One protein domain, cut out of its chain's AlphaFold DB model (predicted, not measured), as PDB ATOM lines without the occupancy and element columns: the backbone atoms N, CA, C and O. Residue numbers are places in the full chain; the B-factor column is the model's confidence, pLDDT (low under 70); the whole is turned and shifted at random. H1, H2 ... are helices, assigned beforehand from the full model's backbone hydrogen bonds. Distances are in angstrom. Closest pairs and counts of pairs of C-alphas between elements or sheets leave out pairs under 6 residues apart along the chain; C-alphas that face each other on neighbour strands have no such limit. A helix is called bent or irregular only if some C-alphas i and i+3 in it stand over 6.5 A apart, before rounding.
ATOM      1  N   TYR A  81     170.188 128.913 155.396       92.56
ATOM      2  CA  TYR A  81     169.232 129.980 155.088       92.56
ATOM      3  C   TYR A  81     169.611 131.321 155.717       92.56
ATOM      4  O   TYR A  81     169.375 132.353 155.099       92.56
ATOM      5  N   GLY A  82     170.183 131.320 156.922       93.56
ATOM      6  CA  GLY A  82     170.574 132.544 157.624       93.56
ATOM      7  C   GLY A  82     171.903 133.146 157.162       93.56
ATOM      8  O   GLY A  82     172.268 134.222 157.625       93.56
ATOM      9  N   ASP A  83     172.641 132.496 156.266       95.19
ATOM     10  CA  ASP A  83     174.005 132.927 155.961       95.19
ATOM     11  C   ASP A  83     174.033 134.302 155.292       95.19
ATOM     12  O   ASP A  83     173.057 134.733 154.668       95.19
ATOM     13  N   GLY A  84     175.152 135.015 155.445       95.31
ATOM     14  CA  GLY A  84     175.231 136.455 155.172       95.31
ATOM     15  C   GLY A  84     174.859 136.842 153.740       95.31
ATOM     16  O   GLY A  84     174.325 137.918 153.502       95.31
ATOM     17  N   TRP A  85     175.062 135.951 152.770       96.44
ATOM     18  CA  TRP A  85     174.722 136.200 151.366       96.44
ATOM     19  C   TRP A  85     173.238 136.017 151.019       96.44
ATOM     20  O   TRP A  85     172.841 136.300 149.886       96.44
ATOM     21  N   ASN A  86     172.397 135.540 151.941       97.50
ATOM     22  CA  ASN A  86     170.964 135.419 151.692       97.50
ATOM     23  C   ASN A  86     170.239 136.730 152.033       97.50
ATOM     24  O   ASN A  86     170.055 137.070 153.205       97.50
ATOM     25  N   ALA A  87     169.783 137.439 151.001       97.88
ATOM     26  CA  ALA A  87     169.080 138.718 151.096       97.88
ATOM     27  C   ALA A  87     167.560 138.586 151.297       97.88
ATOM     28  O   ALA A  87     166.855 139.590 151.385       97.88
ATOM     29  N   SER A  88     167.030 137.363 151.323       98.12
ATOM     30  CA  SER A  88     165.593 137.136 151.471       98.12
ATOM     31  C   SER A  88     165.071 137.477 152.864       98.12
ATOM     32  O   SER A  88     165.806 137.461 153.854       98.12
ATOM     33  N   ILE A  89     163.756 137.686 152.959       98.25
ATOM     34  CA  ILE A  89     163.079 137.803 154.255       98.25
ATOM     35  C   ILE A  89     163.229 136.539 155.105       98.25
ATOM     36  O   ILE A  89     163.362 136.635 156.321       98.25
ATOM     37  N   TYR A  90     163.276 135.357 154.481       97.00
ATOM     38  CA  TYR A  90     163.508 134.110 155.204       97.00
ATOM     39  C   TYR A  90     164.892 134.089 155.856       97.00
ATOM     40  O   TYR A  90     165.010 133.799 157.045       97.00
ATOM     41  N   GLY A  91     165.933 134.462 155.104       96.06
ATOM     42  CA  GLY A  91     167.291 134.545 155.635       96.06
ATOM     43  C   GLY A  91     167.419 135.567 156.760       96.06
ATOM     44  O   GLY A  91     168.038 135.277 157.783       96.06
ATOM     45  N   PHE A  92     166.752 136.717 156.629       97.25
ATOM     46  CA  PHE A  92     166.685 137.710 157.701       97.25
ATOM     47  C   PHE A  92     166.020 137.162 158.972       97.25
ATOM     48  O   PHE A  92     166.578 137.310 160.057       97.25
ATOM     49  N   ILE A  93     164.875 136.478 158.859       96.69
ATOM     50  CA  ILE A  93     164.193 135.857 160.009       96.69
ATOM     51  C   ILE A  93     165.103 134.817 160.687       96.69
ATOM     52  O   ILE A  93     165.214 134.811 161.913       96.69
ATOM     53  N   CYS A  94     165.800 133.983 159.910       94.44
ATOM     54  CA  CYS A  94     166.762 133.009 160.436       94.44
ATOM     55  C   CYS A  94     167.912 133.679 161.211       94.44
ATOM     56  O   CYS A  94     168.295 133.200 162.282       94.44
ATOM     57  N   ARG A  95     168.444 134.802 160.704       94.62
ATOM     58  CA  ARG A  95     169.474 135.594 161.400       94.62
ATOM     59  C   ARG A  95     168.946 136.250 162.663       94.62
ATOM     60  O   ARG A  95     169.654 136.246 163.668       94.62
ATOM     61  N   LEU A  96     167.729 136.786 162.622       94.75
ATOM     62  CA  LEU A  96     167.088 137.460 163.747       94.75
ATOM     63  C   LEU A  96     166.852 136.496 164.914       94.75
ATOM     64  O   LEU A  96     167.200 136.806 166.049       94.75
ATOM     65  N   LEU A  97     166.297 135.317 164.632       91.38
ATOM     66  CA  LEU A  97     165.882 134.376 165.673       91.38
ATOM     67  C   LEU A  97     166.994 133.432 166.143       91.38
ATOM     68  O   LEU A  97     166.834 132.794 167.173       91.38
ATOM     69  N   HIS A  98     168.145 133.407 165.462       81.12
ATOM     70  CA  HIS A  98     169.243 132.477 165.740       81.12
ATOM     71  C   HIS A  98     168.788 131.015 165.689       81.12
ATOM     72  O   HIS A  98     168.479 130.404 166.714       81.12
ATOM     73  N   TYR A  99     168.761 130.424 164.496       69.62
ATOM     74  CA  TYR A  99     168.448 129.004 164.397       69.62
ATOM     75  C   TYR A  99     169.504 128.154 165.135       69.62
ATOM     76  O   TYR A  99     170.621 127.986 164.655       69.62
ATOM     77  N   SER A 100     169.126 127.617 166.298       61.66
ATOM     78  CA  SER A 100     169.981 126.816 167.187       61.66
ATOM     79  C   SER A 100     169.875 125.302 166.961       61.66
ATOM     80  O   SER A 100     170.375 124.523 167.766       61.66
ATOM     81  N   GLY A 101     169.211 124.862 165.885       62.94
ATOM     82  CA  GLY A 101     169.106 123.443 165.531       62.94
ATOM     83  C   GLY A 101     167.887 122.698 166.088       62.94
ATOM     84  O   GLY A 101     167.678 121.551 165.707       62.94
ATOM     85  N   SER A 102     167.041 123.304 166.933       74.69
ATOM     86  CA  SER A 102     165.839 122.618 167.440       74.69
ATOM     87  C   SER A 102     164.680 122.621 166.429       74.69
ATOM     88  O   SER A 102     164.408 123.622 165.759       74.69
ATOM     89  N   GLU A 103     163.963 121.497 166.321       76.94
ATOM     90  CA  GLU A 103     162.862 121.331 165.357       76.94
ATOM     91  C   GLU A 103     161.709 122.316 165.594       76.94
ATOM     92  O   GLU A 103     161.205 122.928 164.649       76.94
ATOM     93  N   ASN A 104     161.344 122.543 166.861       79.56
ATOM     94  CA  ASN A 104     160.290 123.490 167.242       79.56
ATOM     95  C   ASN A 104     160.625 124.927 166.816       79.56
ATOM     96  O   ASN A 104     159.750 125.667 166.362       79.56
ATOM     97  N   HIS A 105     161.899 125.316 166.902       84.19
ATOM     98  CA  HIS A 105     162.356 126.631 166.460       84.19
ATOM     99  C   HIS A 105     162.261 126.750 164.931       84.19
ATOM    100  O   HIS A 105     161.761 127.751 164.411       84.19
ATOM    101  N   LEU A 106     162.647 125.705 164.189       86.19
ATOM    102  CA  LEU A 106     162.515 125.696 162.730       86.19
ATOM    103  C   LEU A 106     161.054 125.825 162.282       86.19
ATOM    104  O   LEU A 106     160.763 126.551 161.330       86.19
ATOM    105  N   LEU A 107     160.134 125.130 162.956       90.81
ATOM    106  CA  LEU A 107     158.706 125.226 162.667       90.81
ATOM    107  C   LEU A 107     158.194 126.653 162.890       90.81
ATOM    108  O   LEU A 107     157.519 127.197 162.017       90.81
ATOM    109  N   PHE A 108     158.569 127.284 164.005       93.00
ATOM    110  CA  PHE A 108     158.206 128.673 164.287       93.00
ATOM    111  C   PHE A 108     158.714 129.640 163.204       93.00
ATOM    112  O   PHE A 108     157.932 130.432 162.679       93.00
ATOM    113  N   ILE A 109     159.984 129.521 162.795       93.81
ATOM    114  CA  ILE A 109     160.572 130.318 161.701       93.81
ATOM    115  C   ILE A 109     159.779 130.136 160.399       93.81
ATOM    116  O   ILE A 109     159.448 131.120 159.735       93.81
ATOM    117  N   LYS A 110     159.441 128.891 160.037       94.12
ATOM    118  CA  LYS A 110     158.658 128.581 158.828       94.12
ATOM    119  C   LYS A 110     157.262 129.199 158.876       94.12
ATOM    120  O   LYS A 110     156.824 129.758 157.874       94.12
ATOM    121  N   MET A 111     156.584 129.131 160.022       96.44
ATOM    122  CA  MET A 111     155.250 129.715 160.202       96.44
ATOM    123  C   MET A 111     155.283 131.243 160.136       96.44
ATOM    124  O   MET A 111     154.469 131.839 159.431       96.44
ATOM    125  N   LEU A 112     156.256 131.875 160.801       96.88
ATOM    126  CA  LEU A 112     156.455 133.323 160.739       96.88
ATOM    127  C   LEU A 112     156.744 133.779 159.305       96.88
ATOM    128  O   LEU A 112     156.139 134.730 158.812       96.88
ATOM    129  N   TYR A 113     157.620 133.063 158.605       97.25
ATOM    130  CA  TYR A 113     157.904 133.330 157.204       97.25
ATOM    131  C   TYR A 113     156.677 133.159 156.312       97.25
ATOM    132  O   TYR A 113     156.422 134.033 155.491       97.25
ATOM    133  N   LEU A 114     155.900 132.084 156.474       97.81
ATOM    134  CA  LEU A 114     154.678 131.864 155.699       97.81
ATOM    135  C   LEU A 114     153.675 133.003 155.917       97.81
ATOM    136  O   LEU A 114     153.093 133.508 154.958       97.81
ATOM    137  N   PHE A 115     153.523 133.457 157.162       98.12
ATOM    138  CA  PHE A 115     152.696 134.611 157.496       98.12
ATOM    139  C   PHE A 115     153.180 135.886 156.786       98.12
ATOM    140  O   PHE A 115     152.402 136.536 156.082       98.12
ATOM    141  N   CYS A 116     154.474 136.212 156.885       98.19
ATOM    142  CA  CYS A 116     155.064 137.351 156.180       98.19
ATOM    143  C   CYS A 116     154.922 137.225 154.656       98.19
ATOM    144  O   CYS A 116     154.575 138.197 153.989       98.19
ATOM    145  N   PHE A 117     155.145 136.032 154.104       97.88
ATOM    146  CA  PHE A 117     155.006 135.734 152.683       97.88
ATOM    147  C   PHE A 117     153.582 136.023 152.201       97.88
ATOM    148  O   PHE A 117     153.413 136.728 151.209       97.88
ATOM    149  N   CYS A 118     152.561 135.556 152.925       98.06
ATOM    150  CA  CYS A 118     151.153 135.808 152.610       98.06
ATOM    151  C   CYS A 118     150.804 137.306 152.624       98.06
ATOM    152  O   CYS A 118     150.107 137.794 151.734       98.06
ATOM    153  N   ILE A 119     151.318 138.069 153.591       98.31
ATOM    154  CA  ILE A 119     151.107 139.525 153.631       98.31
ATOM    155  C   ILE A 119     151.786 140.201 152.437       98.31
ATOM    156  O   ILE A 119     151.177 141.008 151.727       98.31
ATOM    157  N   LEU A 120     153.048 139.858 152.190       98.19
ATOM    158  CA  LEU A 120     153.863 140.503 151.169       98.19
ATOM    159  C   LEU A 120     153.431 140.142 149.750       98.19
ATOM    160  O   LEU A 120     153.504 141.005 148.878       98.19
ATOM    161  N   ILE A 121     152.947 138.921 149.500       97.81
ATOM    162  CA  ILE A 121     152.410 138.547 148.185       97.81
ATOM    163  C   ILE A 121     151.130 139.330 147.882       97.81
ATOM    164  O   ILE A 121     150.966 139.834 146.771       97.81
ATOM    165  N   VAL A 122     150.253 139.522 148.874       97.81
ATOM    166  CA  VAL A 122     149.046 140.350 148.722       97.81
ATOM    167  C   VAL A 122     149.426 141.805 148.465       97.81
ATOM    168  O   VAL A 122     148.873 142.431 147.555       97.81
ATOM    169  N   TRP A 123     150.383 142.346 149.223       98.00
ATOM    170  CA  TRP A 123     150.903 143.694 148.989       98.00
ATOM    171  C   TRP A 123     151.492 143.831 147.581       98.00
ATOM    172  O   TRP A 123     151.105 144.737 146.847       98.00
ATOM    173  N   TYR A 124     152.343 142.893 147.166       97.81
ATOM    174  CA  TYR A 124     152.953 142.848 145.839       97.81
ATOM    175  C   TYR A 124     151.893 142.899 144.733       97.81
ATOM    176  O   TYR A 124     151.946 143.771 143.867       97.81
ATOM    177  N   LEU A 125     150.870 142.043 144.798       96.88
ATOM    178  CA  LEU A 125     149.791 142.002 143.803       96.88
ATOM    179  C   LEU A 125     148.977 143.308 143.729       96.88
ATOM    180  O   LEU A 125     148.445 143.641 142.662       96.88
ATOM    181  N   LYS A 126     148.868 144.047 144.842       96.00
ATOM    182  CA  LYS A 126     148.240 145.382 144.908       96.00
ATOM    183  C   LYS A 126     149.171 146.502 144.419       96.00
ATOM    184  O   LYS A 126     148.693 147.518 143.901       96.00
ATOM    185  N   ALA A 127     150.478 146.330 144.601       96.69
ATOM    186  CA  ALA A 127     151.516 147.286 144.230       96.69
ATOM    187  C   ALA A 127     151.894 147.222 142.741       96.69
ATOM    188  O   ALA A 127     152.371 148.221 142.206       96.69
ATOM    189  N   LEU A 128     151.649 146.094 142.062       95.44
ATOM    190  CA  LEU A 128     151.853 145.965 140.618       95.44
ATOM    191  C   LEU A 128     151.071 147.042 139.850       95.44
ATOM    192  O   LEU A 128     149.841 147.128 139.945       95.44
ATOM    193  N   GLY A 129     151.797 147.844 139.071       90.38
ATOM    194  CA  GLY A 129     151.225 148.803 138.135       90.38
ATOM    195  C   GLY A 129     150.371 148.141 137.050       90.38
ATOM    196  O   GLY A 129     150.487 146.943 136.767       90.38
ATOM    197  N   ALA A 130     149.490 148.943 136.451       87.12
ATOM    198  CA  ALA A 130     148.627 148.503 135.364       87.12
ATOM    199  C   ALA A 130     149.424 148.241 134.076       87.12
ATOM    200  O   ALA A 130     150.482 148.838 133.858       87.12
ATOM    201  N   ASN A 131     148.866 147.376 133.224       83.38
ATOM    202  CA  ASN A 131     149.283 147.266 131.833       83.38
ATOM    203  C   ASN A 131     148.744 148.486 131.081       83.38
ATOM    204  O   ASN A 131     147.537 148.733 131.121       83.38
ATOM    205  N   GLU A 132     149.611 149.241 130.421       81.00
ATOM    206  CA  GLU A 132     149.233 150.459 129.702       81.00
ATOM    207  C   GLU A 132     149.434 150.257 128.199       81.00
ATOM    208  O   GLU A 132     150.368 149.577 127.782       81.00
ATOM    209  N   SER A 133     148.551 150.844 127.385       70.88
ATOM    210  CA  SER A 133     148.677 150.876 125.920       70.88
ATOM    211  C   SER A 133     149.655 151.949 125.423       70.88
ATOM    212  O   SER A 133     150.044 151.924 124.259       70.88
ATOM    213  N   GLY A 134     150.016 152.897 126.296       76.56
ATOM    214  CA  GLY A 134     150.982 153.964 126.036       76.56
ATOM    215  C   GLY A 134     152.434 153.522 126.277       76.56
ATOM    216  O   GLY A 134     152.763 152.358 126.040       76.56
ATOM    217  N   PRO A 135     153.334 154.420 126.733       83.44
ATOM    218  CA  PRO A 135     154.731 154.059 126.959       83.44
ATOM    219  C   PRO A 135     154.838 152.873 127.922       83.44
ATOM    220  O   PRO A 135     154.114 152.783 128.916       83.44
ATOM    221  N   VAL A 136     155.753 151.952 127.618       89.62
ATOM    222  CA  VAL A 136     155.892 150.700 128.366       89.62
ATOM    223  C   VAL A 136     156.210 150.997 129.830       89.62
ATOM    224  O   VAL A 136     157.263 151.547 130.161       89.62
ATOM    225  N   ASN A 137     155.309 150.586 130.721       93.06
ATOM    226  CA  ASN A 137     155.537 150.625 132.157       93.06
ATOM    227  C   ASN A 137     156.377 149.410 132.587       93.06
ATOM    228  O   ASN A 137     155.891 148.278 132.637       93.06
ATOM    229  N   HIS A 138     157.645 149.636 132.925       95.06
ATOM    230  CA  HIS A 138     158.574 148.601 133.385       95.06
ATOM    231  C   HIS A 138     158.463 148.300 134.880       95.06
ATOM    232  O   HIS A 138     159.011 147.292 135.338       95.06
ATOM    233  N   GLN A 139     157.750 149.136 135.641       95.94
ATOM    234  CA  GLN A 139     157.593 148.960 137.083       95.94
ATOM    235  C   GLN A 139     157.129 147.561 137.474       95.94
ATOM    236  O   GLN A 139     157.774 146.972 138.345       95.94
ATOM    237  N   PRO A 140     156.075 146.987 136.854       96.81
ATOM    238  CA  PRO A 140     155.528 145.734 137.344       96.81
ATOM    239  C   PRO A 140     156.558 144.611 137.207       96.81
ATOM    240  O   PRO A 140     156.732 143.833 138.134       96.81
ATOM    241  N   PHE A 141     157.318 144.592 136.107       97.38
ATOM    242  CA  PHE A 141     158.380 143.609 135.894       97.38
ATOM    243  C   PHE A 141     159.565 143.817 136.847       97.38
ATOM    244  O   PHE A 141     160.045 142.855 137.444       97.38
ATOM    245  N   CYS A 142     160.009 145.063 137.043       97.56
ATOM    246  CA  CYS A 142     161.109 145.374 137.958       97.56
ATOM    247  C   CYS A 142     160.775 145.009 139.408       97.56
ATOM    248  O   CYS A 142     161.603 144.419 140.101       97.56
ATOM    249  N   LEU A 143     159.548 145.305 139.848       98.25
ATOM    250  CA  LEU A 143     159.063 144.901 141.163       98.25
ATOM    251  C   LEU A 143     159.006 143.376 141.279       98.25
ATOM    252  O   LEU A 143     159.433 142.843 142.298       98.25
ATOM    253  N   THR A 144     158.550 142.658 140.245       98.31
ATOM    254  CA  THR A 144     158.586 141.187 140.244       98.31
ATOM    255  C   THR A 144     160.014 140.667 140.413       98.31
ATOM    256  O   THR A 144     160.214 139.772 141.225       98.31
ATOM    257  N   LEU A 145     161.013 141.220 139.715       98.19
ATOM    258  CA  LEU A 145     162.411 140.781 139.855       98.19
ATOM    259  C   LEU A 145     162.941 140.958 141.284       98.19
ATOM    260  O   LEU A 145     163.551 140.036 141.823       98.19
ATOM    261  N   ALA A 146     162.678 142.103 141.914       98.31
ATOM    262  CA  ALA A 146     163.090 142.337 143.298       98.31
ATOM    263  C   ALA A 146     162.340 141.412 144.276       98.31
ATOM    264  O   ALA A 146     162.949 140.771 145.134       98.31
ATOM    265  N   MET A 147     161.024 141.266 144.098       98.25
ATOM    266  CA  MET A 147     160.191 140.409 144.945       98.25
ATOM    267  C   MET A 147     160.503 138.917 144.786       98.25
ATOM    268  O   MET A 147     160.367 138.179 145.757       98.25
ATOM    269  N   MET A 148     160.963 138.461 143.617       97.75
ATOM    270  CA  MET A 148     161.447 137.088 143.419       97.75
ATOM    271  C   MET A 148     162.596 136.747 144.369       97.75
ATOM    272  O   MET A 148     162.616 135.655 144.927       97.75
ATOM    273  N   LEU A 149     163.546 137.668 144.555       97.81
ATOM    274  CA  LEU A 149     164.681 137.467 145.457       97.81
ATOM    275  C   LEU A 149     164.270 137.621 146.920       97.81
ATOM    276  O   LEU A 149     164.733 136.874 147.775       97.81
ATOM    277  N   PHE A 150     163.370 138.563 147.199       98.31
ATOM    278  CA  PHE A 150     162.956 138.887 148.559       98.31
ATOM    279  C   PHE A 150     162.051 137.821 149.176       98.31
ATOM    280  O   PHE A 150     162.228 137.466 150.340       98.31
ATOM    281  N   LEU A 151     161.099 137.304 148.392       97.81
ATOM    282  CA  LEU A 151     160.142 136.282 148.816       97.81
ATOM    283  C   LEU A 151     160.654 134.856 148.644       97.81
ATOM    284  O   LEU A 151     160.034 133.949 149.174       97.81
ATOM    285  N   SER A 152     161.722 134.612 147.886       95.62
ATOM    286  CA  SER A 152     162.308 133.272 147.825       95.62
ATOM    287  C   SER A 152     163.063 132.978 149.119       95.62
ATOM    288  O   SER A 152     163.781 133.855 149.580       95.62
ATOM    289  N   PRO A 153     163.026 131.757 149.677       94.06
ATOM    290  CA  PRO A 153     163.843 131.423 150.844       94.06
ATOM    291  C   PRO A 153     165.360 131.476 150.575       94.06
ATOM    292  O   PRO A 153     166.148 131.459 151.518       94.06
ATOM    293  N   LEU A 154     165.780 131.524 149.302       92.69
ATOM    294  CA  LEU A 154     167.175 131.472 148.850       92.69
ATOM    295  C   LEU A 154     167.500 132.659 147.922       92.69
ATOM    296  O   LEU A 154     167.844 132.478 146.751       92.69
ATOM    297  N   GLY A 155     167.382 133.883 148.438       94.81
ATOM    298  CA  GLY A 155     167.661 135.137 147.726       94.81
ATOM    299  C   GLY A 155     169.144 135.518 147.720       94.81
ATOM    300  O   GLY A 155     169.516 136.528 148.306       94.81
ATOM    301  N   TRP A 156     169.997 134.704 147.098       96.44
ATOM    302  CA  TRP A 156     171.454 134.894 147.121       96.44
ATOM    303  C   TRP A 156     171.958 136.089 146.306       96.44
ATOM    304  O   TRP A 156     171.432 136.387 145.231       96.44
ATOM    305  N   VAL A 157     173.059 136.689 146.766       96.44
ATOM    306  CA  VAL A 157     173.742 137.819 146.102       96.44
ATOM    307  C   VAL A 157     174.136 137.560 144.651       96.44
ATOM    308  O   VAL A 157     174.070 138.464 143.829       96.44
ATOM    309  N   TYR A 158     174.468 136.325 144.271       94.81
ATOM    310  CA  TYR A 158     174.809 136.016 142.876       94.81
ATOM    311  C   TYR A 158     173.597 136.088 141.926       94.81
ATOM    312  O   TYR A 158     173.755 135.992 140.709       94.81
ATOM    313  N   TYR A 159     172.381 136.297 142.445       96.75
ATOM    314  CA  TYR A 159     171.207 136.652 141.645       96.75
ATOM    315  C   TYR A 159     171.009 138.164 141.474       96.75
ATOM    316  O   TYR A 159     170.151 138.579 140.691       96.75
ATOM    317  N   PHE A 160     171.802 139.003 142.146       96.75
ATOM    318  CA  PHE A 160     171.689 140.461 142.078       96.75
ATOM    319  C   PHE A 160     171.928 141.076 140.695       96.75
ATOM    320  O   PHE A 160     171.369 142.147 140.460       96.75
ATOM    321  N   PRO A 161     172.595 140.427 139.715       96.81
ATOM    322  CA  PRO A 161     172.562 140.912 138.334       96.81
ATOM    323  C   PRO A 161     171.140 141.101 137.769       96.81
ATOM    324  O   PRO A 161     170.929 141.919 136.876       96.81
ATOM    325  N   LEU A 162     170.126 140.411 138.311       96.44
ATOM    326  CA  LEU A 162     168.719 140.654 137.958       96.44
ATOM    327  C   LEU A 162     168.230 142.057 138.359       96.44
ATOM    328  O   LEU A 162     167.297 142.569 137.744       96.44
ATOM    329  N   LEU A 163     168.853 142.681 139.360       97.75
ATOM    330  CA  LEU A 163     168.492 143.995 139.895       97.75
ATOM    331  C   LEU A 163     169.052 145.162 139.073       97.75
ATOM    332  O   LEU A 163     168.622 146.291 139.294       97.75
ATOM    333  N   ILE A 164     169.933 144.909 138.095       96.75
ATOM    334  CA  ILE A 164     170.523 145.953 137.238       96.75
ATOM    335  C   ILE A 164     169.430 146.811 136.587       96.75
ATOM    336  O   ILE A 164     169.456 148.034 136.698       96.75
ATOM    337  N   LEU A 165     168.430 146.183 135.959       95.69
ATOM    338  CA  LEU A 165     167.331 146.909 135.315       95.69
ATOM    339  C   LEU A 165     166.504 147.742 136.326       95.69
ATOM    340  O   LEU A 165     166.345 148.942 136.094       95.69
ATOM    341  N   PRO A 166     166.009 147.174 137.447       96.81
ATOM    342  CA  PRO A 166     165.369 147.955 138.507       96.81
ATOM    343  C   PRO A 166     166.200 149.135 139.030       96.81
ATOM    344  O   PRO A 166     165.655 150.223 139.219       96.81
ATOM    345  N   LEU A 167     167.502 148.942 139.259       97.00
ATOM    346  CA  LEU A 167     168.400 149.975 139.783       97.00
ATOM    347  C   LEU A 167     168.582 151.120 138.784       97.00
ATOM    348  O   LEU A 167     168.406 152.277 139.157       97.00
ATOM    349  N   ILE A 168     168.838 150.803 137.512       94.50
ATOM    350  CA  ILE A 168     168.984 151.797 136.439       94.50
ATOM    351  C   ILE A 168     167.705 152.628 136.288       94.50
ATOM    352  O   ILE A 168     167.749 153.855 136.248       94.50
ATOM    353  N   LEU A 169     166.540 151.981 136.228       93.50
ATOM    354  CA  LEU A 169     165.288 152.711 136.023       93.50
ATOM    355  C   LEU A 169     164.910 153.566 137.236       93.50
ATOM    356  O   LEU A 169     164.439 154.689 137.073       93.50
ATOM    357  N   THR A 170     165.128 153.070 138.455       94.38
ATOM    358  CA  THR A 170     164.872 153.864 139.668       94.38
ATOM    359  C   THR A 170     165.849 155.028 139.820       94.38
ATOM    360  O   THR A 170     165.433 156.074 140.317       94.38
ATOM    361  N   TRP A 171     167.085 154.894 139.329       93.44
ATOM    362  CA  TRP A 171     168.060 155.983 139.251       93.44
ATOM    363  C   TRP A 171     167.571 157.118 138.351       93.44
ATOM    364  O   TRP A 171     167.472 158.259 138.801       93.44
ATOM    365  N   PHE A 172     167.173 156.806 137.114       90.12
ATOM    366  CA  PHE A 172     166.648 157.816 136.190       90.12
ATOM    367  C   PHE A 172     165.410 158.516 136.749       90.12
ATOM    368  O   PHE A 172     165.269 159.733 136.648       90.12
ATOM    369  N   VAL A 173     164.523 157.765 137.402       90.38
ATOM    370  CA  VAL A 173     163.351 158.351 138.061       90.38
ATOM    371  C   VAL A 173     163.750 159.276 139.217       90.38
ATOM    372  O   VAL A 173     163.129 160.328 139.380       90.38
ATOM    373  N   ALA A 174     164.761 158.914 140.011       90.81
ATOM    374  CA  ALA A 174     165.261 159.755 141.095       90.81
ATOM    375  C   ALA A 174     165.853 161.064 140.549       90.81
ATOM    376  O   ALA A 174     165.445 162.137 140.997       90.81
ATOM    377  N   LEU A 175     166.703 160.988 139.520       88.69
ATOM    378  CA  LEU A 175     167.283 162.160 138.857       88.69
ATOM    379  C   LEU A 175     166.219 163.090 138.263       88.69
ATOM    380  O   LEU A 175     166.222 164.288 138.548       88.69
ATOM    381  N   ASN A 176     165.263 162.544 137.508       86.94
ATOM    382  CA  ASN A 176     164.210 163.339 136.867       86.94
ATOM    383  C   ASN A 176     163.288 164.020 137.882       86.94
ATOM    384  O   ASN A 176     162.742 165.087 137.612       86.94
ATOM    385  N   SER A 177     163.109 163.418 139.061       86.56
ATOM    386  CA  SER A 177     162.297 164.010 140.124       86.56
ATOM    387  C   SER A 177     162.968 165.182 140.838       86.56
ATOM    388  O   SER A 177     162.269 165.935 141.512       86.56
ATOM    389  N   LYS A 178     164.298 165.317 140.721       84.88
ATOM    390  CA  LYS A 178     165.135 166.265 141.483       84.88
ATOM    391  C   LYS A 178     164.934 166.189 143.011       84.88
ATOM    392  O   LYS A 178     165.309 167.106 143.735       84.88
ATOM    393  N   ASP A 179     164.355 165.097 143.518       89.62
ATOM    394  CA  ASP A 179     164.146 164.865 144.946       89.62
ATOM    395  C   ASP A 179     165.433 164.307 145.567       89.62
ATOM    396  O   ASP A 179     165.731 163.113 145.470       89.62
ATOM    397  N   ILE A 180     166.189 165.182 146.235       91.44
ATOM    398  CA  ILE A 180     167.449 164.835 146.908       91.44
ATOM    399  C   ILE A 180     167.253 163.678 147.894       91.44
ATOM    400  O   ILE A 180     168.120 162.811 147.997       91.44
ATOM    401  N   LYS A 181     166.106 163.594 148.584       93.75
ATOM    402  CA  LYS A 181     165.849 162.490 149.523       93.75
ATOM    403  C   LYS A 181     165.744 161.164 148.783       93.75
ATOM    404  O   LYS A 181     166.281 160.166 149.250       93.75
ATOM    405  N   MET A 182     165.083 161.147 147.623       93.25
ATOM    406  CA  MET A 182     164.982 159.952 146.782       93.25
ATOM    407  C   MET A 182     166.349 159.539 146.224       93.25
ATOM    408  O   MET A 182     166.646 158.347 146.200       93.25
ATOM    409  N   ILE A 183     167.188 160.504 145.836       94.25
ATOM    410  CA  ILE A 183     168.559 160.262 145.361       94.25
ATOM    411  C   ILE A 183     169.428 159.666 146.477       94.25
ATOM    412  O   ILE A 183     170.045 158.623 146.277       94.25
ATOM    413  N   LEU A 184     169.430 160.261 147.676       95.00
ATOM    414  CA  LEU A 184     170.172 159.737 148.831       95.00
ATOM    415  C   LEU A 184     169.697 158.335 149.228       95.00
ATOM    416  O   LEU A 184     170.506 157.455 149.512       95.00
ATOM    417  N   PHE A 185     168.383 158.104 149.205       95.88
ATOM    418  CA  PHE A 185     167.815 156.791 149.496       95.88
ATOM    419  C   PHE A 185     168.201 155.751 148.437       95.88
ATOM    420  O   PHE A 185     168.482 154.600 148.771       95.88
ATOM    421  N   TRP A 186     168.264 156.157 147.166       97.00
ATOM    422  CA  TRP A 186     168.764 155.312 146.089       97.00
ATOM    423  C   TRP A 186     170.249 154.986 146.280       97.00
ATOM    424  O   TRP A 186     170.625 153.826 146.148       97.00
ATOM    425  N   PHE A 187     171.083 155.952 146.677       97.62
ATOM    426  CA  PHE A 187     172.495 155.701 146.980       97.62
ATOM    427  C   PHE A 187     172.686 154.720 148.128       97.62
ATOM    428  O   PHE A 187     173.488 153.796 148.011       97.62
ATOM    429  N   LEU A 188     171.918 154.875 149.206       97.75
ATOM    430  CA  LEU A 188     171.944 153.938 150.324       97.75
ATOM    431  C   LEU A 188     171.532 152.529 149.874       97.75
ATOM    432  O   LEU A 188     172.205 151.554 150.198       97.75
ATOM    433  N   CYS A 189     170.465 152.420 149.081       98.00
ATOM    434  CA  CYS A 189     170.043 151.163 148.465       98.00
ATOM    435  C   CYS A 189     171.163 150.544 147.614       98.00
ATOM    436  O   CYS A 189     171.477 149.365 147.768       98.00
ATOM    437  N   PHE A 190     171.770 151.329 146.723       98.00
ATOM    438  CA  PHE A 190     172.813 150.872 145.811       98.00
ATOM    439  C   PHE A 190     174.071 150.424 146.560       98.00
ATOM    440  O   PHE A 190     174.621 149.369 146.246       98.00
ATOM    441  N   PHE A 191     174.474 151.168 147.589       97.81
ATOM    442  CA  PHE A 191     175.576 150.799 148.473       97.81
ATOM    443  C   PHE A 191     175.309 149.477 149.192       97.81
ATOM    444  O   PHE A 191     176.143 148.584 149.143       97.81
ATOM    445  N   LEU A 192     174.132 149.310 149.801       98.00
ATOM    446  CA  LEU A 192     173.787 148.099 150.550       98.00
ATOM    447  C   LEU A 192     173.675 146.850 149.664       98.00
ATOM    448  O   LEU A 192     174.045 145.761 150.091       98.00
ATOM    449  N   VAL A 193     173.188 146.992 148.427       97.19
ATOM    450  CA  VAL A 193     173.135 145.887 147.449       97.19
ATOM    451  C   VAL A 193     174.535 145.487 146.966       97.19
ATOM    452  O   VAL A 193     174.750 144.315 146.669       97.19
ATOM    453  N   ASN A 194     175.487 146.425 146.919       96.12
ATOM    454  CA  ASN A 194     176.879 146.187 146.511       96.12
ATOM    455  C   ASN A 194     177.846 146.101 147.699       96.12
ATOM    456  O   ASN A 194     179.058 146.217 147.515       96.12
ATOM    457  N   PHE A 195     177.326 145.942 148.917       95.56
ATOM    458  CA  PHE A 195     178.149 145.972 150.112       95.56
ATOM    459  C   PHE A 195     179.140 144.798 150.085       95.56
ATOM    460  O   PHE A 195     178.701 143.655 149.986       95.56
ATOM    461  N   PRO A 196     180.461 145.032 150.140       92.94
ATOM    462  CA  PRO A 196     181.446 143.978 149.956       92.94
ATOM    463  C   PRO A 196     181.570 143.139 151.227       92.94
ATOM    464  O   PRO A 196     182.342 143.448 152.133       92.94
ATOM    465  N   MET A 197     180.795 142.062 151.286       91.00
ATOM    466  CA  MET A 197     180.794 141.128 152.405       91.00
ATOM    467  C   MET A 197     181.108 139.713 151.926       91.00
ATOM    468  O   MET A 197     180.439 139.194 151.024       91.00
ATOM    469  N   ASP A 198     182.096 139.079 152.558       89.62
ATOM    470  CA  ASP A 198     182.405 137.671 152.311       89.62
ATOM    471  C   ASP A 198     181.284 136.755 152.821       89.62
ATOM    472  O   ASP A 198     180.387 137.161 153.568       89.62
ATOM    473  N   TYR A 199     181.292 135.507 152.373       92.38
ATOM    474  CA  TYR A 199     180.350 134.514 152.848       92.38
ATOM    475  C   TYR A 199     180.650 134.171 154.310       92.38
ATOM    476  O   TYR A 199     181.671 133.564 154.626       92.38
ATOM    477  N   VAL A 200     179.722 134.536 155.194       93.31
ATOM    478  CA  VAL A 200     179.779 134.210 156.622       93.31
ATOM    479  C   VAL A 200     178.597 133.319 156.970       93.31
ATOM    480  O   VAL A 200     177.441 133.652 156.669       93.31
ATOM    481  N   LYS A 201     178.884 132.175 157.598       93.25
ATOM    482  CA  LYS A 201     177.848 131.266 158.089       93.25
ATOM    483  C   LYS A 201     177.159 131.883 159.291       93.25
ATOM    484  O   LYS A 201     177.785 132.537 160.115       93.25
ATOM    485  N   THR A 202     175.872 131.602 159.445       91.31
ATOM    486  CA  THR A 202     175.068 132.129 160.563       91.31
ATOM    487  C   THR A 202     175.666 131.810 161.942       91.31
ATOM    488  O   THR A 202     175.502 132.591 162.875       91.31
ATOM    489  N   GLN A 203     176.340 130.661 162.066       89.38
ATOM    490  CA  GLN A 203     176.965 130.178 163.304       89.38
ATOM    491  C   GLN A 203     178.212 130.981 163.696       89.38
ATOM    492  O   GLN A 203     178.491 131.109 164.882       89.38
ATOM    493  N   ASP A 204     178.904 131.557 162.713       92.06
ATOM    494  CA  ASP A 204     180.145 132.310 162.915       92.06
ATOM    495  C   ASP A 204     179.870 133.803 163.191       92.06
ATOM    496  O   ASP A 204     180.789 134.574 163.447       92.06
ATOM    497  N   MET A 205     178.601 134.231 163.156       93.44
ATOM    498  CA  MET A 205     178.212 135.622 163.394       93.44
ATOM    499  C   MET A 205     178.138 135.910 164.908       93.44
ATOM    500  O   MET A 205     177.277 135.345 165.593       93.44
ATOM    501  N   PRO A 206     178.949 136.836 165.448       86.69
ATOM    502  CA  PRO A 206     179.250 136.908 166.880       86.69
ATOM    503  C   PRO A 206     178.062 137.316 167.754       86.69
ATOM    504  O   PRO A 206     177.871 136.785 168.845       86.69
ATOM    505  N   ASN A 207     177.251 138.283 167.314       91.31
ATOM    506  CA  ASN A 207     176.170 138.834 168.128       91.31
ATOM    507  C   ASN A 207     174.919 139.162 167.299       91.31
ATOM    508  O   ASN A 207     174.941 139.220 166.068       91.31
ATOM    509  N   LEU A 208     173.788 139.349 167.990       92.75
ATOM    510  CA  LEU A 208     172.505 139.677 167.358       92.75
ATOM    511  C   LEU A 208     172.587 140.974 166.542       92.75
ATOM    512  O   LEU A 208     172.029 141.053 165.451       92.75
ATOM    513  N   TRP A 209     173.310 141.971 167.053       93.81
ATOM    514  CA  TRP A 209     173.460 143.263 166.394       93.81
ATOM    515  C   TRP A 209     174.147 143.136 165.040       93.81
ATOM    516  O   TRP A 209     173.619 143.651 164.061       93.81
ATOM    517  N   GLY A 210     175.249 142.396 164.941       94.38
ATOM    518  CA  GLY A 210     175.932 142.114 163.680       94.38
ATOM    519  C   GLY A 210     175.031 141.352 162.713       94.38
ATOM    520  O   GLY A 210     174.932 141.717 161.543       94.38
ATOM    521  N   ARG A 211     174.297 140.346 163.214       94.75
ATOM    522  CA  ARG A 211     173.347 139.545 162.419       94.75
ATOM    523  C   ARG A 211     172.248 140.391 161.789       94.75
ATOM    524  O   ARG A 211     171.954 140.241 160.602       94.75
ATOM    525  N   VAL A 212     171.643 141.268 162.581       95.44
ATOM    526  CA  VAL A 212     170.532 142.116 162.140       95.44
ATOM    527  C   VAL A 212     171.030 143.319 161.347       95.44
ATOM    528  O   VAL A 212     170.312 143.741 160.462       95.44
ATOM    529  N   SER A 213     172.234 143.842 161.590       95.31
ATOM    530  CA  SER A 213     172.781 144.997 160.863       95.31
ATOM    531  C   SER A 213     173.675 144.582 159.686       95.31
ATOM    532  O   SER A 213     173.189 144.419 158.567       95.31
ATOM    533  N   PHE A 214     174.970 144.389 159.937       95.06
ATOM    534  CA  PHE A 214     176.023 144.157 158.947       95.06
ATOM    535  C   PHE A 214     175.731 142.956 158.034       95.06
ATOM    536  O   PHE A 214     175.669 143.108 156.811       95.06
ATOM    537  N   PHE A 215     175.423 141.790 158.617       96.00
ATOM    538  CA  PHE A 215     175.134 140.558 157.866       96.00
ATOM    539  C   PHE A 215     173.761 140.548 157.181       96.00
ATOM    540  O   PHE A 215     173.421 139.598 156.477       96.00
ATOM    541  N   SER A 216     172.959 141.598 157.372       97.50
ATOM    542  CA  SER A 216     171.668 141.792 156.707       97.50
ATOM    543  C   SER A 216     171.660 143.000 155.764       97.50
ATOM    544  O   SER A 216     170.596 143.385 155.276       97.50
ATOM    545  N   SER A 217     172.828 143.563 155.445       97.69
ATOM    546  CA  SER A 217     172.998 144.670 154.489       97.69
ATOM    547  C   SER A 217     172.254 144.430 153.169       97.69
ATOM    548  O   SER A 217     171.415 145.242 152.775       97.69
ATOM    549  N   TYR A 218     172.453 143.268 152.544       98.19
ATOM    550  CA  TYR A 218     171.780 142.897 151.295       98.19
ATOM    551  C   TYR A 218     170.249 142.838 151.413       98.19
ATOM    552  O   TYR A 218     169.543 143.231 150.480       98.19
ATOM    553  N   PHE A 219     169.722 142.379 152.556       98.50
ATOM    554  CA  PHE A 219     168.280 142.367 152.825       98.50
ATOM    555  C   PHE A 219     167.720 143.793 152.859       98.50
ATOM    556  O   PHE A 219     166.704 144.069 152.218       98.50
ATOM    557  N   TYR A 220     168.402 144.720 153.537       98.56
ATOM    558  CA  TYR A 220     167.980 146.121 153.588       98.56
ATOM    559  C   TYR A 220     168.094 146.823 152.238       98.56
ATOM    560  O   TYR A 220     167.179 147.550 151.857       98.56
ATOM    561  N   GLY A 221     169.163 146.563 151.482       98.38
ATOM    562  CA  GLY A 221     169.302 147.071 150.118       98.38
ATOM    563  C   GLY A 221     168.137 146.627 149.229       98.38
ATOM    564  O   GLY A 221     167.498 147.444 148.569       98.38
ATOM    565  N   LEU A 222     167.782 145.340 149.282       98.25
ATOM    566  CA  LEU A 222     166.651 144.804 148.528       98.25
ATOM    567  C   LEU A 222     165.303 145.371 149.005       98.25
ATOM    568  O   LEU A 222     164.452 145.708 148.180       98.25
ATOM    569  N   LEU A 223     165.116 145.533 150.318       98.50
ATOM    570  CA  LEU A 223     163.922 146.149 150.902       98.50
ATOM    571  C   LEU A 223     163.749 147.603 150.439       98.50
ATOM    572  O   LEU A 223     162.645 148.003 150.064       98.50
ATOM    573  N   PHE A 224     164.829 148.386 150.414       98.38
ATOM    574  CA  PHE A 224     164.807 149.764 149.920       98.38
ATOM    575  C   PHE A 224     164.499 149.832 148.428       98.38
ATOM    576  O   PHE A 224     163.690 150.667 148.015       98.38
ATOM    577  N   LEU A 225     165.046 148.918 147.626       98.38
ATOM    578  CA  LEU A 225     164.707 148.824 146.209       98.38
ATOM    579  C   LEU A 225     163.216 148.521 146.001       98.38
ATOM    580  O   LEU A 225     162.552 149.174 145.196       98.38
ATOM    581  N   ILE A 226     162.668 147.568 146.758       98.31
ATOM    582  CA  ILE A 226     161.238 147.223 146.731       98.31
ATOM    583  C   ILE A 226     160.382 148.419 147.139       98.31
ATOM    584  O   ILE A 226     159.368 148.688 146.495       98.31
ATOM    585  N   TYR A 227     160.794 149.169 148.162       97.44
ATOM    586  CA  TYR A 227     160.116 150.396 148.570       97.44
ATOM    587  C   TYR A 227     160.104 151.441 147.444       97.44
ATOM    588  O   TYR A 227     159.041 151.973 147.119       97.44
ATOM    589  N   LEU A 228     161.249 151.700 146.800       96.38
ATOM    590  CA  LEU A 228     161.356 152.650 145.684       96.38
ATOM    591  C   LEU A 228     160.448 152.255 144.509       96.38
ATOM    592  O   LEU A 228     159.719 153.096 143.978       96.38
ATOM    593  N   LEU A 229     160.443 150.970 144.145       96.81
ATOM    594  CA  LEU A 229     159.589 150.413 143.091       96.81
ATOM    595  C   LEU A 229     158.104 150.403 143.475       96.81
ATOM    596  O   LEU A 229     157.245 150.567 142.613       96.81
ATOM    597  N   GLY A 230     157.779 150.190 144.750       95.44
ATOM    598  CA  GLY A 230     156.406 150.163 145.257       95.44
ATOM    599  C   GLY A 230     155.788 151.556 145.385       95.44
ATOM    600  O   GLY A 230     154.594 151.724 145.137       95.44
ATOM    601  N   LYS A 231     156.597 152.570 145.722       93.06
ATOM    602  CA  LYS A 231     156.157 153.967 145.874       93.06
ATOM    603  C   LYS A 231     155.644 154.563 144.562       93.06
ATOM    604  O   LYS A 231     154.743 155.399 144.577       93.06
ATOM    605  N   ARG A 232     156.192 154.141 143.422       88.88
ATOM    606  CA  ARG A 232     155.788 154.620 142.095       88.88
ATOM    607  C   ARG A 232     155.276 153.458 141.271       88.88
ATOM    608  O   ARG A 232     156.073 152.644 140.854       88.88
ATOM    609  N   LYS A 233     153.978 153.417 140.961       87.44
ATOM    610  CA  LYS A 233     153.371 152.349 140.134       87.44
ATOM    611  C   LYS A 233     153.682 152.449 138.635       87.44
ATOM    612  O   LYS A 233     153.337 151.542 137.878       87.44
ATOM    613  N   LYS A 234     154.286 153.556 138.203       90.88
ATOM    614  CA  LYS A 234     154.596 153.863 136.806       90.88
ATOM    615  C   LYS A 234     156.068 154.239 136.695       90.88
ATOM    616  O   LYS A 234     156.491 155.239 137.276       90.88
ATOM    617  N   ILE A 235     156.831 153.411 135.994       91.12
ATOM    618  CA  ILE A 235     158.248 153.625 135.693       91.12
ATOM    619  C   ILE A 235     158.416 153.342 134.207       91.12
ATOM    620  O   ILE A 235     158.361 152.189 133.781       91.12
ATOM    621  N   TYR A 236     158.568 154.406 133.430       89.00
ATOM    622  CA  TYR A 236     158.668 154.326 131.979       89.00
ATOM    623  C   TYR A 236     160.118 154.143 131.529       89.00
ATOM    624  O   TYR A 236     161.049 154.625 132.179       89.00
ATOM    625  N   GLY A 237     160.290 153.418 130.426       77.38
ATOM    626  CA  GLY A 237     161.559 153.325 129.703       77.38
ATOM    627  C   GLY A 237     161.764 154.526 128.785       77.38
ATOM    628  O   GLY A 237     160.903 155.399 128.713       77.38
ATOM    629  N   ASN A 238     162.900 154.560 128.083       67.69
ATOM    630  CA  ASN A 238     163.259 155.617 127.123       67.69
ATOM    631  C   ASN A 238     163.218 157.045 127.694       67.69
ATOM    632  O   ASN A 238     163.141 158.016 126.950       67.69
ATOM    633  N   ASN A 239     163.321 157.175 129.018       59.25
ATOM    634  CA  ASN A 239     163.730 158.415 129.660       59.25
ATOM    635  C   ASN A 239     165.248 158.527 129.504       59.25
ATOM    636  O   ASN A 239     165.985 158.380 130.478       59.25
ATOM    637  N   GLU A 240     165.719 158.673 128.266       56.66
ATOM    638  CA  GLU A 240     167.090 159.115 128.035       56.66
ATOM    639  C   GLU A 240     167.272 160.416 128.821       56.66
ATOM    640  O   GLU A 240     166.391 161.281 128.819       56.66
ATOM    641  N   ILE A 241     168.368 160.516 129.576       52.72
ATOM    642  CA  ILE A 241     168.705 161.768 130.246       52.72
ATOM    643  C   ILE A 241     168.924 162.779 129.124       52.72
ATOM    644  O   ILE A 241     169.930 162.719 128.424       52.72
ATOM    645  N   GLN A 242     167.976 163.698 128.943       53.22
ATOM    646  CA  GLN A 242     168.277 164.960 128.284       53.22
ATOM    647  C   GLN A 242     169.376 165.601 129.130       53.22
ATOM    648  O   GLN A 242     169.144 165.839 130.315       53.22
ATOM    649  N   GLU A 243     170.577 165.752 128.561       49.16
ATOM    650  CA  GLU A 243     171.789 166.217 129.242       49.16
ATOM    651  C   GLU A 243     171.468 167.305 130.279       49.16
ATOM    652  O   GLU A 243     171.120 168.446 129.967       49.16
ATOM    653  N   HIS A 244     171.534 166.932 131.553       53.31
ATOM    654  CA  HIS A 244     171.308 167.836 132.669       53.31
ATOM    655  C   HIS A 244     172.480 167.683 133.629       53.31
ATOM    656  O   HIS A 244     172.718 166.602 134.168       53.31
ATOM    657  N   GLY A 245     173.211 168.786 133.837       59.22
ATOM    658  CA  GLY A 245     174.501 168.841 134.535       59.22
ATOM    659  C   GLY A 245     174.562 168.169 135.914       59.22
ATOM    660  O   GLY A 245     175.640 167.751 136.316       59.22
ATOM    661  N   MET A 246     173.424 167.950 136.589       60.47
ATOM    662  CA  MET A 246     173.361 167.210 137.860       60.47
ATOM    663  C   MET A 246     173.906 165.777 137.784       60.47
ATOM    664  O   MET A 246     174.296 165.226 138.809       60.47
ATOM    665  N   GLN A 247     173.910 165.128 136.611       63.47
ATOM    666  CA  GLN A 247     174.460 163.774 136.502       63.47
ATOM    667  C   GLN A 247     175.956 163.748 136.861       63.47
ATOM    668  O   GLN A 247     176.405 162.784 137.479       63.47
ATOM    669  N   ASN A 248     176.699 164.815 136.552       69.69
ATOM    670  CA  ASN A 248     178.130 164.900 136.842       69.69
ATOM    671  C   ASN A 248     178.422 165.020 138.343       69.69
ATOM    672  O   ASN A 248     179.391 164.426 138.809       69.69
ATOM    673  N   ASP A 249     177.560 165.692 139.111       83.88
ATOM    674  CA  ASP A 249     177.784 165.925 140.546       83.88
ATOM    675  C   ASP A 249     177.743 164.626 141.368       83.88
ATOM    676  O   ASP A 249     178.415 164.488 142.390       83.88
ATOM    677  N   PHE A 250     176.972 163.639 140.907       88.69
ATOM    678  CA  PHE A 250     176.754 162.379 141.617       88.69
ATOM    679  C   PHE A 250     177.623 161.214 141.119       88.69
ATOM    680  O   PHE A 250     177.690 160.170 141.778       88.69
ATOM    681  N   MET A 251     178.318 161.376 139.988       88.56
ATOM    682  CA  MET A 251     179.216 160.350 139.442       88.56
ATOM    683  C   MET A 251     180.330 159.922 140.405       88.56
ATOM    684  O   MET A 251     180.542 158.714 140.532       88.56
ATOM    685  N   PRO A 252     181.007 160.830 141.139       92.69
ATOM    686  CA  PRO A 252     182.034 160.424 142.097       92.69
ATOM    687  C   PRO A 252     181.507 159.440 143.147       92.69
ATOM    688  O   PRO A 252     182.175 158.459 143.461       92.69
ATOM    689  N   VAL A 253     180.277 159.640 143.636       93.44
ATOM    690  CA  VAL A 253     179.651 158.757 144.633       93.44
ATOM    691  C   VAL A 253     179.400 157.363 144.053       93.44
ATOM    692  O   VAL A 253     179.719 156.364 144.699       93.44
ATOM    693  N   LEU A 254     178.881 157.274 142.822       93.06
ATOM    694  CA  LEU A 254     178.688 155.994 142.123       93.06
ATOM    695  C   LEU A 254     180.008 155.238 141.951       93.06
ATOM    696  O   LEU A 254     180.072 154.042 142.241       93.06
ATOM    697  N   VAL A 255     181.052 155.940 141.504       94.12
ATOM    698  CA  VAL A 255     182.386 155.364 141.300       94.12
ATOM    699  C   VAL A 255     182.960 154.864 142.617       94.12
ATOM    700  O   VAL A 255     183.470 153.752 142.648       94.12
ATOM    701  N   ILE A 256     182.827 155.622 143.709       95.19
ATOM    702  CA  ILE A 256     183.296 155.196 145.036       95.19
ATOM    703  C   ILE A 256     182.575 153.926 145.492       95.19
ATOM    704  O   ILE A 256     183.239 152.993 145.935       95.19
ATOM    705  N   ILE A 257     181.245 153.846 145.360       95.44
ATOM    706  CA  ILE A 257     180.482 152.649 145.758       95.44
ATOM    707  C   ILE A 257     180.916 151.428 144.938       95.44
ATOM    708  O   ILE A 257     181.156 150.362 145.501       95.44
ATOM    709  N   LEU A 258     181.039 151.581 143.617       94.00
ATOM    710  CA  LEU A 258     181.460 150.501 142.721       94.00
ATOM    711  C   LEU A 258     182.904 150.066 142.977       94.00
ATOM    712  O   LEU A 258     183.185 148.873 143.053       94.00
ATOM    713  N   ALA A 259     183.808 151.032 143.145       94.00
ATOM    714  CA  ALA A 259     185.193 150.789 143.508       94.00
ATOM    715  C   ALA A 259     185.259 150.025 144.830       94.00
ATOM    716  O   ALA A 259     185.899 148.982 144.895       94.00
ATOM    717  N   PHE A 260     184.545 150.477 145.861       92.38
ATOM    718  CA  PHE A 260     184.494 149.811 147.160       92.38
ATOM    719  C   PHE A 260     183.982 148.366 147.054       92.38
ATOM    720  O   PHE A 260     184.614 147.448 147.578       92.38
ATOM    721  N   GLY A 261     182.894 148.156 146.306       89.56
ATOM    722  CA  GLY A 261     182.321 146.835 146.045       89.56
ATOM    723  C   GLY A 261     183.246 145.890 145.267       89.56
ATOM    724  O   GLY A 261     183.163 144.680 145.454       89.56
ATOM    725  N   LEU A 262     184.147 146.411 144.427       91.00
ATOM    726  CA  LEU A 262     185.102 145.622 143.637       91.00
ATOM    727  C   LEU A 262     186.431 145.386 144.370       91.00
ATOM    728  O   LEU A 262     186.960 144.272 144.364       91.00
ATOM    729  N   PHE A 263     186.991 146.432 144.980       91.06
ATOM    730  CA  PHE A 263     188.329 146.408 145.567       91.06
ATOM    731  C   PHE A 263     188.413 145.421 146.724       91.06
ATOM    732  O   PHE A 263     189.346 144.625 146.755       91.06
ATOM    733  N   ILE A 264     187.438 145.419 147.638       88.31
ATOM    734  CA  ILE A 264     187.488 144.544 148.817       88.31
ATOM    735  C   ILE A 264     187.473 143.057 148.424       88.31
ATOM    736  O   ILE A 264     188.405 142.350 148.813       88.31
ATOM    737  N   PRO A 265     186.523 142.556 147.605       86.31
ATOM    738  CA  PRO A 265     186.552 141.161 147.166       86.31
ATOM    739  C   PRO A 265     187.819 140.805 146.387       86.31
ATOM    740  O   PRO A 265     188.346 139.707 146.557       86.31
ATOM    741  N   THR A 266     188.337 141.729 145.571       88.38
ATOM    742  CA  THR A 266     189.571 141.509 144.802       88.38
ATOM    743  C   THR A 266     190.784 141.374 145.721       88.38
ATOM    744  O   THR A 266     191.567 140.443 145.554       88.38
ATOM    745  N   ILE A 267     190.921 142.247 146.722       88.94
ATOM    746  CA  ILE A 267     191.989 142.168 147.726       88.94
ATOM    747  C   ILE A 267     191.881 140.846 148.490       88.94
ATOM    748  O   ILE A 267     192.856 140.100 148.538       88.94
ATOM    749  N   CYS A 268     190.697 140.497 149.002       85.38
ATOM    750  CA  CYS A 268     190.477 139.231 149.709       85.38
ATOM    751  C   CYS A 268     190.815 138.010 148.838       85.38
ATOM    752  O   CYS A 268     191.437 137.058 149.314       85.38
ATOM    753  N   PHE A 269     190.439 138.034 147.557       86.50
ATOM    754  CA  PHE A 269     190.756 136.973 146.603       86.50
ATOM    755  C   PHE A 269     192.264 136.844 146.373       86.50
ATOM    756  O   PHE A 269     192.802 135.743 146.487       86.50
ATOM    757  N   VAL A 270     192.958 137.954 146.104       90.62
ATOM    758  CA  VAL A 270     194.415 137.971 145.894       90.62
ATOM    759  C   VAL A 270     195.150 137.507 147.150       90.62
ATOM    760  O   VAL A 270     196.064 136.693 147.054       90.62
ATOM    761  N   MET A 271     194.723 137.947 148.334       87.44
ATOM    762  CA  MET A 271     195.312 137.514 149.602       87.44
ATOM    763  C   MET A 271     195.176 136.005 149.811       87.44
ATOM    764  O   MET A 271     196.161 135.346 150.144       87.44
ATOM    765  N   ARG A 272     193.990 135.437 149.552       85.38
ATOM    766  CA  ARG A 272     193.764 133.984 149.620       85.38
ATOM    767  C   ARG A 272     194.593 133.225 148.590       85.38
ATOM    768  O   ARG A 272     195.163 132.189 148.920       85.38
ATOM    769  N   LEU A 273     194.684 133.743 147.366       89.50
ATOM    770  CA  LEU A 273     195.471 133.142 146.290       89.50
ATOM    771  C   LEU A 273     196.964 133.086 146.643       89.50
ATOM    772  O   LEU A 273     197.624 132.085 146.373       89.50
ATOM    773  N   LEU A 274     197.477 134.141 147.274       93.88
ATOM    774  CA  LEU A 274     198.878 134.265 147.676       93.88
ATOM    775  C   LEU A 274     199.179 133.681 149.066       93.88
ATOM    776  O   LEU A 274     200.330 133.730 149.490       93.88
ATOM    777  N   LYS A 275     198.178 133.125 149.769       87.94
ATOM    778  CA  LYS A 275     198.292 132.631 151.157       87.94
ATOM    779  C   LYS A 275     198.895 133.671 152.112       87.94
ATOM    780  O   LYS A 275     199.711 133.349 152.971       87.94
ATOM    781  N   LEU A 276     198.521 134.935 151.928       83.25
ATOM    782  CA  LEU A 276     198.932 136.011 152.820       83.25
ATOM    783  C   LEU A 276     198.038 135.973 154.064       83.25
ATOM    784  O   LEU A 276     196.910 136.468 154.033       83.25
ATOM    785  N   ASP A 277     198.544 135.378 155.145       61.88
ATOM    786  CA  ASP A 277     197.891 135.333 156.458       61.88
ATOM    787  C   ASP A 277     197.955 136.707 157.136       61.88
ATOM    788  O   ASP A 277     198.730 136.965 158.056       61.88
ATOM    789  N   LEU A 278     197.134 137.636 156.664       57.31
ATOM    790  CA  LEU A 278     196.781 138.819 157.432       57.31
ATOM    791  C   LEU A 278     195.485 138.487 158.162       57.31
ATOM    792  O   LEU A 278     194.461 138.240 157.525       57.31
ATOM    793  N   TYR A 279     195.539 138.500 159.497       51.72
ATOM    794  CA  TYR A 279     194.377 138.530 160.385       51.72
ATOM    795  C   TYR A 279     193.587 139.828 160.146       51.72
ATOM    796  O   TYR A 279     193.532 140.719 160.993       51.72
ATOM    797  N   LEU A 280     192.989 139.982 158.967       49.78
ATOM    798  CA  LEU A 280     191.896 140.916 158.788       49.78
ATOM    799  C   LEU A 280     190.747 140.316 159.576       49.78
ATOM    800  O   LEU A 280     190.161 139.312 159.183       49.78
ATOM    801  N   VAL A 281     190.515 140.914 160.740       41.47
ATOM    802  CA  VAL A 281     189.366 140.695 161.610       41.47
ATOM    803  C   VAL A 281     188.105 140.957 160.785       41.47
ATOM    804  O   VAL A 281     187.545 142.049 160.787       41.47
ATOM    805  N   THR A 282     187.674 139.963 160.019       40.38
ATOM    806  CA  THR A 282     186.296 139.846 159.563       40.38
ATOM    807  C   THR A 282     185.541 139.286 160.756       40.38
ATOM    808  O   THR A 282     185.489 138.070 160.947       40.38
ATOM    809  N   GLY A 283     185.110 140.194 161.635       40.00
ATOM    810  CA  GLY A 283     184.145 139.879 162.687       40.00
ATOM    811  C   GLY A 283     182.779 139.524 162.119       40.00
ATOM    812  O   GLY A 283     182.553 139.753 160.908       40.00
TER     813      GLY A 283
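This is residues 81 to 283 of the 283 residues of the protein "Protein of uncharacterized function (DUF2029)" of Legionella sainthelensi (UniProt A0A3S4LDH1). Four helices, H3, H4, H5 and H7, make an up-and-down bundle with H7 near its middle, and the long helices H2 and H8 run along opposite sides of it. H1 and the small H6 sit together near one end, and residues 269 to 275, of which 269 to 273 belong to H8, stick out. The printed part has 203 residues, with eight named helices, H1 to H8 in chain order, and no named strand; the class is all helix. It is compact, with a radius of gyration of the C-alphas of 18.8 A and spans of 53 by 43 by 26 A.

Start at Tyr 81 and find C-alpha 89 at (163.079, 137.803, 154.255), where H1 begins; it runs to residue 97. Next come H2, residues 103 to 127, 35.3 A long, and H3, residues 139 to 151, 17.5 A. H4, residues 157 to 177, 29.2 A, has a kink of 49 degrees near residue 164. Read on through H5, residues 180 to 193, 19.8 A; H6, residues 208 to 212; and H7, residues 214 to 231, 25.7 A. H8, residues 246 to 273, 41.5 A, has a kink of 28 degrees near residue 253 and ends with C-alpha 273 at (195.471, 133.142, 146.290). H4, H7 and H8 are irregular: C-alphas 158 and 161 are 7.0 A apart, 215 and 218 are 7.7 A, and 249 and 252 are 7.1 A.

Begin in the bundle, where each helix runs against the one before it. H5 and H7 touch at a steep tilt of 43 degrees, closest at the C-alphas of Cys 189 and Gly 221, 4.5 A apart. H3 and H4 form a hairpin, closest at C-alphas 142 and 166, 5.0 A; H4 and H5 form another, at C-alphas 174 and 183, 5.4 A. Outward, H2 touches H3 with residues 117 to 124 alone, closest at C-alphas 117 and 151, 6.5 A, opposite ways at a shallow tilt of 4 degrees. H1 touches H6, closest at C-alphas 95 and 211, 5.6 A. H8 only just touches H5, with 3 pairs of C-alphas within 8 A, closest at 191 and 257, 5.9 A. H2 and H8 are apart. Every O i to N i+4 pair is within hydrogen-bond range in H1, H2, H5 and H6; the counts are 8 of 9 in H3, 11 of 17 in H4, 12 of 14 in H7 and 20 of 24 in H8.

The farthest C-alphas, of Ser 133 and Asp 277, are 60.0 A apart. The printed part has no cut. The links H2 to H3, H5 to H6 and H7 to H8 are long. Look for pLDDT under 70 at residues 99 to 101, 238 to 248 and 277 to 283; the mean of the printed part is 89.4.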